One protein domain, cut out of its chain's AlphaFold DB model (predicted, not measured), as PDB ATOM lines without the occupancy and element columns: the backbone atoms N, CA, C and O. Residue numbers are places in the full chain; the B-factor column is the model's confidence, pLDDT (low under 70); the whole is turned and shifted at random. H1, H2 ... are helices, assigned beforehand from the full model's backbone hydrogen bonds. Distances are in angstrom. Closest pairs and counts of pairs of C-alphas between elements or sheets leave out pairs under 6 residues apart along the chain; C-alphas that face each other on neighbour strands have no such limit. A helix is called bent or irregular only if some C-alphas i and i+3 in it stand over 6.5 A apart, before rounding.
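This is residues 5 to 96 of the 109 residues of an uncharacterized protein of marine sediment metagenome (UniProt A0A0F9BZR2). A long helical hairpin, H2 and H3 side by side and running opposite ways, makes the long body, and H1 crosses H3 steeply. H4 lies beyond the last residues of H3 and touches no helix; residues 80 to 86, of which 84 to 86 belong to H4, stick out. The printed part has 92 residues with four named helices, in the order H1, H2, H3, H4, and no named strand; its class is all helix. It is only just loose, close to compact, with a radius of gyration of the C-alphas of 15.1 A, and its outline is elongated, 51 by 28 by 24 A.

H1, residues 5 to 22, begins at C-alpha 5 (204.649, 137.185, 126.949) and is 25.9 A long from first to last C-alpha. H2, residues 29 to 47, is 26.3 A long. H3, residues 54 to 76, is the longest at 31.3 A; it is only just irregular, with C-alphas 73 and 76 6.55 A apart. H4, residues 84 to 95, is 16.9 A long and ends at C-alpha 95 (219.960, 145.997, 134.238).

H2 and H3 form a helical hairpin and touch at a shallow tilt of 6 degrees, opposite ways; their closest C-alphas, those of Leu 43 and Glu 60, are 4.9 A apart. H1 touches H3 at a steep tilt of 67 degrees, the same way, with residues 11 to 16 alone meeting residues 62 to 70 alone; the closest C-alphas, those of Leu 16 and Ala 66, are 4.8 A apart. H1 and H2 are apart, and H4 is apart from H1, H2 and H3. Every O i to N i+4 pair is within hydrogen-bond range in H1, H2 and H3, and 7 of 8 are in H4.

The C-alphas farthest apart, those of Pro 51 and Arg 82, are 51.8 A apart. The printed part has no cut, and its three links are short. The mean pLDDT of the printed part is 89.0; residues 78 to 90, 92 to 94 and 96 are under 70.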
ATOM      1  N   VAL A   5     203.855 135.971 126.744       95.25
ATOM      2  CA  VAL A   5     204.649 137.185 126.949       95.25
ATOM      3  C   VAL A   5     205.149 137.699 125.605       95.25
ATOM      4  O   VAL A   5     204.970 138.877 125.305       95.25
ATOM      5  N   GLU A   6     205.695 136.829 124.760       95.62
ATOM      6  CA  GLU A   6     206.131 137.178 123.406       95.62
ATOM      7  C   GLU A   6     204.977 137.742 122.566       95.62
ATOM      8  O   GLU A   6     205.139 138.747 121.867       95.62
ATOM      9  N   ILE A   7     203.783 137.147 122.677       96.50
ATOM     10  CA  ILE A   7     202.574 137.653 122.011       96.50
ATOM     11  C   ILE A   7     202.222 139.056 122.524       96.50
ATOM     12  O   ILE A   7     202.003 139.962 121.718       96.50
ATOM     13  N   LEU A   8     202.195 139.264 123.844       97.50
ATOM     14  CA  LEU A   8     201.883 140.568 124.436       97.50
ATOM     15  C   LEU A   8     202.899 141.641 124.024       97.50
ATOM     16  O   LEU A   8     202.508 142.737 123.625       97.50
ATOM     17  N   MET A   9     204.193 141.321 124.054       97.56
ATOM     18  CA  MET A   9     205.256 142.234 123.627       97.56
ATOM     19  C   MET A   9     205.130 142.599 122.144       97.56
ATOM     20  O   MET A   9     205.342 143.756 121.774       97.56
ATOM     21  N   SER A  10     204.723 141.651 121.293       97.56
ATOM     22  CA  SER A  10     204.414 141.926 119.884       97.56
ATOM     23  C   SER A  10     203.259 142.923 119.740       97.56
ATOM     24  O   SER A  10     203.373 143.888 118.980       97.56
ATOM     25  N   ILE A  11     202.181 142.751 120.515       98.25
ATOM     26  CA  ILE A  11     201.017 143.650 120.508       98.25
ATOM     27  C   ILE A  11     201.405 145.060 120.973       98.25
ATOM     28  O   ILE A  11     201.088 146.034 120.290       98.25
ATOM     29  N   ILE A  12     202.154 145.180 122.074       98.50
ATOM     30  CA  ILE A  12     202.676 146.471 122.556       98.50
ATOM     31  C   ILE A  12     203.549 147.127 121.481       98.50
ATOM     32  O   ILE A  12     203.409 148.317 121.204       98.50
ATOM     33  N   GLY A  13     204.412 146.353 120.817       98.06
ATOM     34  CA  GLY A  13     205.244 146.853 119.724       98.06
ATOM     35  C   GLY A  13     204.438 147.356 118.521       98.06
ATOM     36  O   GLY A  13     204.856 148.308 117.859       98.06
ATOM     37  N   VAL A  14     203.288 146.743 118.219       98.44
ATOM     38  CA  VAL A  14     202.362 147.229 117.183       98.44
ATOM     39  C   VAL A  14     201.729 148.556 117.597       98.44
ATOM     40  O   VAL A  14     201.757 149.493 116.798       98.44
ATOM     41  N   GLU A  15     201.217 148.664 118.824       98.50
ATOM     42  CA  GLU A  15     200.582 149.899 119.307       98.50
ATOM     43  C   GLU A  15     201.587 151.058 119.380       98.50
ATOM     44  O   GLU A  15     201.309 152.159 118.908       98.50
ATOM     45  N   LEU A  16     202.809 150.785 119.842       97.88
ATOM     46  CA  LEU A  16     203.917 151.735 119.826       97.88
ATOM     47  C   LEU A  16     204.170 152.288 118.416       97.88
ATOM     48  O   LEU A  16     204.188 153.502 118.228       97.88
ATOM     49  N   ARG A  17     204.320 151.421 117.404       97.88
ATOM     50  CA  ARG A  17     204.537 151.855 116.009       97.88
ATOM     51  C   ARG A  17     203.362 152.650 115.448       97.88
ATOM     52  O   ARG A  17     203.569 153.594 114.688       97.88
ATOM     53  N   LYS A  18     202.133 152.290 115.818       98.12
ATOM     54  CA  LYS A  18     200.934 153.048 115.448       98.12
ATOM     55  C   LYS A  18     200.981 154.459 116.036       98.12
ATOM     56  O   LYS A  18     200.799 155.420 115.293       98.12
ATOM     57  N   ALA A  19     201.317 154.603 117.315       95.81
ATOM     58  CA  ALA A  19     201.472 155.912 117.941       95.81
ATOM     59  C   ALA A  19     202.595 156.744 117.292       95.81
ATOM     60  O   ALA A  19     202.396 157.927 117.026       95.81
ATOM     61  N   GLN A  20     203.731 156.122 116.941       95.50
ATOM     62  CA  GLN A  20     204.822 156.769 116.191       95.50
ATOM     63  C   GLN A  20     204.379 157.327 114.834       95.50
ATOM     64  O   GLN A  20     204.914 158.333 114.377       95.50
ATOM     65  N   ALA A  21     203.438 156.651 114.169       96.88
ATOM     66  CA  ALA A  21     202.942 157.060 112.862       96.88
ATOM     67  C   ALA A  21     201.933 158.219 112.944       96.88
ATOM     68  O   ALA A  21     201.822 158.998 111.998       96.88
ATOM     69  N   ILE A  22     201.193 158.323 114.051       96.50
ATOM     70  CA  ILE A  22     200.103 159.297 114.223       96.50
ATOM     71  C   ILE A  22     200.593 160.567 114.935       96.50
ATOM     72  O   ILE A  22     200.163 161.672 114.597       96.50
ATOM     73  N   HIS A  23     201.509 160.431 115.896       94.81
ATOM     74  CA  HIS A  23     201.960 161.519 116.760       94.81
ATOM     75  C   HIS A  23     203.424 161.890 116.501       94.81
ATOM     76  O   HIS A  23     204.250 161.066 116.108       94.81
ATOM     77  N   LYS A  24     203.767 163.161 116.739       93.56
ATOM     78  CA  LYS A  24     205.167 163.615 116.707       93.56
ATOM     79  C   LYS A  24     205.945 162.984 117.864       93.56
ATOM     80  O   LYS A  24     205.361 162.664 118.894       93.56
ATOM     81  N   SER A  25     207.264 162.861 117.705       93.31
ATOM     82  CA  SER A  25     208.138 162.441 118.807       93.31
ATOM     83  C   SER A  25     208.007 163.370 120.013       93.31
ATOM     84  O   SER A  25     207.939 164.594 119.851       93.31
ATOM     85  N   MET A  26     208.019 162.772 121.204       94.38
ATOM     86  CA  MET A  26     208.073 163.486 122.479       94.38
ATOM     87  C   MET A  26     209.385 164.272 122.577       94.38
ATOM     88  O   MET A  26     210.428 163.821 122.106       94.38
ATOM     89  N   ARG A  27     209.355 165.456 123.190       92.56
ATOM     90  CA  ARG A  27     210.515 166.362 123.268       92.56
ATOM     91  C   ARG A  27     211.160 166.415 124.643       92.56
ATOM     92  O   ARG A  27     212.256 166.950 124.778       92.56
ATOM     93  N   SER A  28     210.467 165.948 125.676       93.88
ATOM     94  CA  SER A  28     210.958 166.007 127.051       93.88
ATOM     95  C   SER A  28     210.326 164.942 127.936       93.88
ATOM     96  O   SER A  28     209.262 164.404 127.630       93.88
ATOM     97  N   SER A  29     210.960 164.686 129.079       95.56
ATOM     98  CA  SER A  29     210.450 163.752 130.084       95.56
ATOM     99  C   SER A  29     209.131 164.224 130.695       95.56
ATOM    100  O   SER A  29     208.281 163.398 131.001       95.56
ATOM    101  N   HIS A  30     208.925 165.539 130.818       97.69
ATOM    102  CA  HIS A  30     207.666 166.112 131.302       97.69
ATOM    103  C   HIS A  30     206.523 165.901 130.305       97.69
ATOM    104  O   HIS A  30     205.424 165.540 130.712       97.69
ATOM    105  N   GLU A  31     206.787 166.088 129.008       97.12
ATOM    106  CA  GLU A  31     205.811 165.798 127.949       97.12
ATOM    107  C   GLU A  31     205.465 164.309 127.923       97.12
ATOM    108  O   GLU A  31     204.291 163.960 127.970       97.12
ATOM    109  N   GLY A  32     206.468 163.425 127.933       96.69
ATOM    110  CA  GLY A  32     206.201 161.988 127.946       96.69
ATOM    111  C   GLY A  32     205.499 161.520 129.222       96.69
ATOM    112  O   GLY A  32     204.598 160.695 129.136       96.69
ATOM    113  N   TYR A  33     205.822 162.087 130.390       98.25
ATOM    114  CA  TYR A  33     205.069 161.824 131.621       98.25
ATOM    115  C   TYR A  33     203.605 162.254 131.494       98.25
ATOM    116  O   TYR A  33     202.723 161.503 131.897       98.25
ATOM    117  N   ALA A  34     203.337 163.435 130.932       98.38
ATOM    118  CA  ALA A  34     201.971 163.911 130.737       98.38
ATOM    119  C   ALA A  34     201.168 162.971 129.823       98.38
ATOM    120  O   ALA A  34     200.046 162.625 130.175       98.38
ATOM    121  N   VAL A  35     201.770 162.493 128.727       97.94
ATOM    122  CA  VAL A  35     201.144 161.515 127.819       97.94
ATOM    123  C   VAL A  35     200.893 160.179 128.522       97.94
ATOM    124  O   VAL A  35     199.792 159.651 128.466       97.94
ATOM    125  N   ILE A  36     201.877 159.639 129.247       98.44
ATOM    126  CA  ILE A  36     201.692 158.391 130.010       98.44
ATOM    127  C   ILE A  36     200.582 158.552 131.052       98.44
ATOM    128  O   ILE A  36     199.806 157.629 131.284       98.44
ATOM    129  N   LYS A  37     200.512 159.719 131.699       98.62
ATOM    130  CA  LYS A  37     199.473 160.011 132.681       98.62
ATOM    131  C   LYS A  37     198.087 160.050 132.032       98.62
ATOM    132  O   LYS A  37     197.152 159.556 132.648       98.62
ATOM    133  N   GLU A  38     197.959 160.614 130.835       98.56
ATOM    134  CA  GLU A  38     196.705 160.619 130.073       98.56
ATOM    135  C   GLU A  38     196.218 159.189 129.805       98.56
ATOM    136  O   GLU A  38     195.120 158.839 130.230       98.56
ATOM    137  N   GLU A  39     197.073 158.320 129.258       98.44
ATOM    138  CA  GLU A  39     196.736 156.904 129.025       98.44
ATOM    139  C   GLU A  39     196.396 156.159 130.330       98.44
ATOM    140  O   GLU A  39     195.494 155.322 130.378       98.44
ATOM    141  N   LEU A  40     197.093 156.473 131.430       98.69
ATOM    142  CA  LEU A  40     196.812 155.884 132.741       98.69
ATOM    143  C   LEU A  40     195.464 156.357 133.312       98.69
ATOM    144  O   LEU A  40     194.759 155.573 133.953       98.69
ATOM    145  N   ASP A  41     195.103 157.623 133.099       98.81
ATOM    146  CA  ASP A  41     193.799 158.158 133.483       98.81
ATOM    147  C   ASP A  41     192.683 157.484 132.655       98.81
ATOM    148  O   ASP A  41     191.650 157.127 133.226       98.81
ATOM    149  N   GLU A  42     192.899 157.233 131.358       98.69
ATOM    150  CA  GLU A  42     191.979 156.477 130.488       98.69
ATOM    151  C   GLU A  42     191.825 155.018 130.935       98.69
ATOM    152  O   GLU A  42     190.703 154.541 131.135       98.69
ATOM    153  N   LEU A  43     192.933 154.332 131.223       98.75
ATOM    154  CA  LEU A  43     192.907 152.999 131.827       98.75
ATOM    155  C   LEU A  43     192.097 152.996 133.128       98.75
ATOM    156  O   LEU A  43     191.277 152.106 133.365       98.75
ATOM    157  N   TRP A  44     192.296 154.003 133.980       98.56
ATOM    158  CA  TRP A  44     191.550 154.119 135.225       98.56
ATOM    159  C   TRP A  44     190.054 154.360 134.999       98.56
ATOM    160  O   TRP A  44     189.234 153.864 135.778       98.56
ATOM    161  N   LEU A  45     189.668 155.101 133.956       98.50
ATOM    162  CA  LEU A  45     188.263 155.265 133.583       98.50
ATOM    163  C   LEU A  45     187.624 153.916 133.246       98.50
ATOM    164  O   LEU A  45     186.592 153.603 133.838       98.50
ATOM    165  N   GLU A  46     188.265 153.104 132.405       98.50
ATOM    166  CA  GLU A  46     187.765 151.775 132.020       98.50
ATOM    167  C   GLU A  46     187.683 150.807 133.211       98.50
ATOM    168  O   GLU A  46     186.699 150.085 133.370       98.50
ATOM    169  N   VAL A  47     188.671 150.830 134.114       98.44
ATOM    170  CA  VAL A  47     188.683 149.986 135.327       98.44
ATOM    171  C   VAL A  47     187.513 150.294 136.268       98.44
ATOM    172  O   VAL A  47     187.020 149.399 136.954       98.44
ATOM    173  N   LYS A  48     187.054 151.549 136.316       98.00
ATOM    174  CA  LYS A  48     185.933 151.963 137.175       98.00
ATOM    175  C   LYS A  48     184.557 151.603 136.607       98.00
ATOM    176  O   LYS A  48     183.568 151.731 137.333       98.00
ATOM    177  N   VAL A  49     184.460 151.210 135.337       97.69
ATOM    178  CA  VAL A  49     183.180 150.854 134.710       97.69
ATOM    179  C   VAL A  49     182.624 149.568 135.327       97.69
ATOM    180  O   VAL A  49     183.352 148.617 135.607       97.69
ATOM    181  N   ASN A  50     181.305 149.530 135.524       94.44
ATOM    182  CA  ASN A  50     180.588 148.360 136.021       94.44
ATOM    183  C   ASN A  50     179.371 148.058 135.115       94.44
ATOM    184  O   ASN A  50     178.485 148.913 135.019       94.44
ATOM    185  N   PRO A  51     179.289 146.873 134.476       95.75
ATOM    186  CA  PRO A  51     180.232 145.754 134.576       95.75
ATOM    187  C   PRO A  51     181.571 146.030 133.870       95.75
ATOM    188  O   PRO A  51     181.598 146.789 132.902       95.75
ATOM    189  N   PRO A  52     182.676 145.407 134.319       97.06
ATOM    190  CA  PRO A  52     183.984 145.618 133.711       97.06
ATOM    191  C   PRO A  52     184.030 145.061 132.285       97.06
ATOM    192  O   PRO A  52     183.568 143.948 132.017       97.06
ATOM    193  N   ASN A  53     184.653 145.812 131.377       98.12
ATOM    194  CA  ASN A  53     184.979 145.349 130.033       98.12
ATOM    195  C   ASN A  53     186.479 145.041 129.934       98.12
ATOM    196  O   ASN A  53     187.295 145.916 129.650       98.12
ATOM    197  N   ASN A  54     186.844 143.772 130.124       98.19
ATOM    198  CA  ASN A  54     188.248 143.349 130.136       98.19
ATOM    199  C   ASN A  54     188.991 143.643 128.823       98.19
ATOM    200  O   ASN A  54     190.199 143.858 128.856       98.19
ATOM    201  N   HIS A  55     188.300 143.677 127.678       98.06
ATOM    202  CA  HIS A  55     188.930 144.036 126.404       98.06
ATOM    203  C   HIS A  55     189.283 145.525 126.341       98.06
ATOM    204  O   HIS A  55     190.356 145.867 125.850       98.06
ATOM    205  N   ALA A  56     188.409 146.399 126.851       98.12
ATOM    206  CA  ALA A  56     188.678 147.834 126.914       98.12
ATOM    207  C   ALA A  56     189.816 148.138 127.899       98.12
ATOM    208  O   ALA A  56     190.774 148.809 127.533       98.12
ATOM    209  N   ILE A  57     189.781 147.527 129.087       98.69
ATOM    210  CA  ILE A  57     190.849 147.647 130.092       98.69
ATOM    211  C   ILE A  57     192.194 147.164 129.524       98.69
ATOM    212  O   ILE A  57     193.211 147.837 129.674       98.69
ATOM    213  N   ALA A  58     192.216 146.011 128.842       98.50
ATOM    214  CA  ALA A  58     193.440 145.494 128.232       98.50
ATOM    215  C   ALA A  58     193.992 146.435 127.150       98.50
ATOM    216  O   ALA A  58     195.208 146.608 127.069       98.50
ATOM    217  N   ARG A  59     193.121 147.058 126.344       98.50
ATOM    218  CA  ARG A  59     193.522 148.033 125.324       98.50
ATOM    219  C   ARG A  59     194.248 149.229 125.947       98.50
ATOM    220  O   ARG A  59     195.369 149.508 125.529       98.50
ATOM    221  N   GLU A  60     193.675 149.858 126.974       98.69
ATOM    222  CA  GLU A  60     194.312 151.026 127.609       98.69
ATOM    223  C   GLU A  60     195.585 150.655 128.379       98.69
ATOM    224  O   GLU A  60     196.558 151.410 128.399       98.69
ATOM    225  N   ALA A  61     195.651 149.446 128.948       98.75
ATOM    226  CA  ALA A  61     196.878 148.946 129.566       98.75
ATOM    227  C   ALA A  61     198.011 148.760 128.539       98.75
ATOM    228  O   ALA A  61     199.164 149.096 128.815       98.75
ATOM    229  N   ILE A  62     197.688 148.259 127.343       98.75
ATOM    230  CA  ILE A  62     198.640 148.122 126.234       98.75
ATOM    231  C   ILE A  62     199.096 149.499 125.739       98.75
ATOM    232  O   ILE A  62     200.296 149.686 125.534       98.75
ATOM    233  N   GLN A  63     198.181 150.461 125.581       98.56
ATOM    234  CA  GLN A  63     198.528 151.833 125.193       98.56
ATOM    235  C   GLN A  63     199.433 152.504 126.232       98.56
ATOM    236  O   GLN A  63     200.481 153.040 125.875       98.56
ATOM    237  N   THR A  64     199.115 152.364 127.523       98.69
ATOM    238  CA  THR A  64     199.955 152.855 128.629       98.69
ATOM    239  C   THR A  64     201.372 152.273 128.550       98.69
ATOM    240  O   THR A  64     202.361 153.007 128.619       98.69
ATOM    241  N   ALA A  65     201.495 150.953 128.352       98.69
ATOM    242  CA  ALA A  65     202.792 150.293 128.201       98.69
ATOM    243  C   ALA A  65     203.549 150.784 126.954       98.69
ATOM    244  O   ALA A  65     204.757 151.035 127.014       98.69
ATOM    245  N   ALA A  66     202.845 150.968 125.834       98.44
ATOM    246  CA  ALA A  66     203.416 151.506 124.608       98.44
ATOM    247  C   ALA A  66     203.919 152.947 124.796       98.44
ATOM    248  O   ALA A  66     205.009 153.265 124.322       98.44
ATOM    249  N   MET A  67     203.196 153.808 125.520       98.38
ATOM    250  CA  MET A  67     203.616 155.196 125.747       98.38
ATOM    251  C   MET A  67     204.807 155.297 126.698       98.38
ATOM    252  O   MET A  67     205.707 156.107 126.467       98.38
ATOM    253  N   ALA A  68     204.893 154.417 127.699       98.19
ATOM    254  CA  ALA A  68     206.091 154.295 128.527       98.19
ATOM    255  C   ALA A  68     207.319 153.887 127.692       98.19
ATOM    256  O   ALA A  68     208.369 154.527 127.771       98.19
ATOM    257  N   ALA A  69     207.174 152.880 126.823       96.50
ATOM    258  CA  ALA A  69     208.231 152.493 125.890       96.50
ATOM    259  C   ALA A  69     208.579 153.628 124.911       96.50
ATOM    260  O   ALA A  69     209.747 153.818 124.566       96.50
ATOM    261  N   ARG A  70     207.586 154.421 124.488       94.75
ATOM    262  CA  ARG A  70     207.803 155.562 123.597       94.75
ATOM    263  C   ARG A  70     208.623 156.665 124.255       94.75
ATOM    264  O   ARG A  70     209.534 157.165 123.604       94.75
ATOM    265  N   LEU A  71     208.359 156.991 125.523       94.81
ATOM    266  CA  LEU A  71     209.175 157.937 126.289       94.81
ATOM    267  C   LEU A  71     210.643 157.484 126.345       94.81
ATOM    268  O   LEU A  71     211.546 158.302 126.147       94.81
ATOM    269  N   CYS A  72     210.889 156.186 126.550       92.31
ATOM    270  CA  CYS A  72     212.240 155.640 126.475       92.31
ATOM    271  C   CYS A  72     212.871 155.883 125.101       92.31
ATOM    272  O   CYS A  72     213.978 156.391 125.036       92.31
ATOM    273  N   LEU A  73     212.164 155.583 124.009       90.06
ATOM    274  CA  LEU A  73     212.702 155.724 122.651       90.06
ATOM    275  C   LEU A  73     212.908 157.171 122.187       90.06
ATOM    276  O   LEU A  73     213.813 157.423 121.398       90.06
ATOM    277  N   ASP A  74     212.033 158.091 122.585       90.12
ATOM    278  CA  ASP A  74     212.077 159.475 122.103       90.12
ATOM    279  C   ASP A  74     212.974 160.383 122.943       90.12
ATOM    280  O   ASP A  74     213.526 161.346 122.409       90.12
ATOM    281  N   VAL A  75     213.084 160.121 124.250       89.25
ATOM    282  CA  VAL A  75     213.657 161.084 125.200       89.25
ATOM    283  C   VAL A  75     214.730 160.474 126.095       89.25
ATOM    284  O   VAL A  75     215.770 161.103 126.284       89.25
ATOM    285  N   LEU A  76     214.472 159.313 126.711       87.06
ATOM    286  CA  LEU A  76     215.346 158.812 127.784       87.06
ATOM    287  C   LEU A  76     216.526 157.991 127.266       87.06
ATOM    288  O   LEU A  76     217.599 158.033 127.859       87.06
ATOM    289  N   LEU A  77     216.326 157.249 126.180       81.69
ATOM    290  CA  LEU A  77     217.349 156.455 125.517       81.69
ATOM    291  C   LEU A  77     217.686 157.135 124.179       81.69
ATOM    292  O   LEU A  77     216.787 157.555 123.450       81.69
ATOM    293  N   PRO A  78     218.977 157.323 123.870       58.69
ATOM    294  CA  PRO A  78     219.417 158.283 122.860       58.69
ATOM    295  C   PRO A  78     219.103 157.846 121.415       58.69
ATOM    296  O   PRO A  78     219.166 156.649 121.106       58.69
ATOM    297  N   PRO A  79     218.867 158.791 120.476       53.38
ATOM    298  CA  PRO A  79     218.914 158.495 119.048       53.38
ATOM    299  C   PRO A  79     220.362 158.210 118.591       53.38
ATOM    300  O   PRO A  79     221.316 158.779 119.132       53.38
ATOM    301  N   PRO A  80     220.558 157.346 117.577       47.22
ATOM    302  CA  PRO A  80     221.875 156.880 117.150       47.22
ATOM    303  C   PRO A  80     222.747 158.018 116.608       47.22
ATOM    304  O   PRO A  80     222.477 158.582 115.550       47.22
ATOM    305  N   GLY A  81     223.834 158.299 117.331       51.12
ATOM    306  CA  GLY A  81     224.890 159.228 116.920       51.12
ATOM    307  C   GLY A  81     226.323 158.739 117.152       51.12
ATOM    308  O   GLY A  81     227.253 159.422 116.729       51.12
ATOM    309  N   ARG A  82     226.548 157.562 117.764       52.94
ATOM    310  CA  ARG A  82     227.879 156.919 117.717       52.94
ATOM    311  C   ARG A  82     227.893 155.394 117.655       52.94
ATOM    312  O   ARG A  82     228.732 154.878 116.932       52.94
ATOM    313  N   ASN A  83     226.967 154.690 118.303       49.53
ATOM    314  CA  ASN A  83     226.642 153.289 118.005       49.53
ATOM    315  C   ASN A  83     225.375 152.884 118.793       49.53
ATOM    316  O   ASN A  83     225.454 152.810 120.018       49.53
ATOM    317  N   PRO A  84     224.212 152.641 118.157       51.12
ATOM    318  CA  PRO A  84     222.993 152.234 118.865       51.12
ATOM    319  C   PRO A  84     223.128 150.897 119.603       51.12
ATOM    320  O   PRO A  84     222.406 150.676 120.570       51.12
ATOM    321  N   GLU A  85     224.057 150.028 119.194       53.00
ATOM    322  CA  GLU A  85     224.327 148.797 119.934       53.00
ATOM    323  C   GLU A  85     225.000 149.085 121.280       53.00
ATOM    324  O   GLU A  85     224.694 148.401 122.240       53.00
ATOM    325  N   THR A  86     225.860 150.102 121.410       55.50
ATOM    326  CA  THR A  86     226.660 150.308 122.631       55.50
ATOM    327  C   THR A  86     225.828 150.821 123.807       55.50
ATOM    328  O   THR A  86     225.864 150.208 124.863       55.50
ATOM    329  N   GLU A  87     225.016 151.863 123.627       59.28
ATOM    330  CA  GLU A  87     224.256 152.488 124.730       59.28
ATOM    331  C   GLU A  87     223.107 151.597 125.229       59.28
ATOM    332  O   GLU A  87     222.880 151.460 126.429       59.28
ATOM    333  N   TRP A  88     222.399 150.929 124.308       66.50
ATOM    334  CA  TRP A  88     221.357 149.973 124.682       66.50
ATOM    335  C   TRP A  88     221.957 148.721 125.311       66.50
ATOM    336  O   TRP A  88     221.410 148.224 126.291       66.50
ATOM    337  N   VAL A  89     223.080 148.211 124.794       62.56
ATOM    338  CA  VAL A  89     223.771 147.072 125.412       62.56
ATOM    339  C   VAL A  89     224.351 147.451 126.769       62.56
ATOM    340  O   VAL A  89     224.304 146.614 127.658       62.56
ATOM    341  N   GLU A  90     224.872 148.659 126.971       66.75
ATOM    342  CA  GLU A  90     225.364 149.123 128.277       66.75
ATOM    343  C   GLU A  90     224.223 149.268 129.282       66.75
ATOM    344  O   GLU A  90     224.265 148.630 130.335       66.75
ATOM    345  N   PHE A  91     223.147 149.970 128.913       71.50
ATOM    346  CA  PHE A  91     221.946 150.066 129.742       71.50
ATOM    347  C   PHE A  91     221.393 148.677 130.089       71.50
ATOM    348  O   PHE A  91     221.092 148.386 131.247       71.50
ATOM    349  N   LEU A  92     221.309 147.774 129.105       67.81
ATOM    350  CA  LEU A  92     220.876 146.399 129.334       67.81
ATOM    351  C   LEU A  92     221.885 145.611 130.173       67.81
ATOM    352  O   LEU A  92     221.452 144.850 131.019       67.81
ATOM    353  N   ARG A  93     223.202 145.772 130.011       67.31
ATOM    354  CA  ARG A  93     224.216 145.089 130.840       67.31
ATOM    355  C   ARG A  93     224.110 145.483 132.308       67.31
ATOM    356  O   ARG A  93     224.276 144.618 133.161       67.31
ATOM    357  N   GLU A  94     223.823 146.748 132.594       69.75
ATOM    358  CA  GLU A  94     223.607 147.235 133.960       69.75
ATOM    359  C   GLU A  94     222.320 146.679 134.594       69.75
ATOM    360  O   GLU A  94     222.255 146.526 135.812       69.75
ATOM    361  N   HIS A  95     221.312 146.346 133.777       70.38
ATOM    362  CA  HIS A  95     219.960 145.997 134.238       70.38
ATOM    363  C   HIS A  95     219.511 144.566 133.891       70.38
ATOM    364  O   HIS A  95     218.405 144.162 134.257       70.38
ATOM    365  N   GLN A  96     220.336 143.766 133.209       61.16
ATOM    366  CA  GLN A  96     220.096 142.337 133.040       61.16
ATOM    367  C   GLN A  96     220.234 141.676 134.417       61.16
ATOM    368  O   GLN A  96     221.207 141.943 135.129       61.16
TER     369      GLN A  96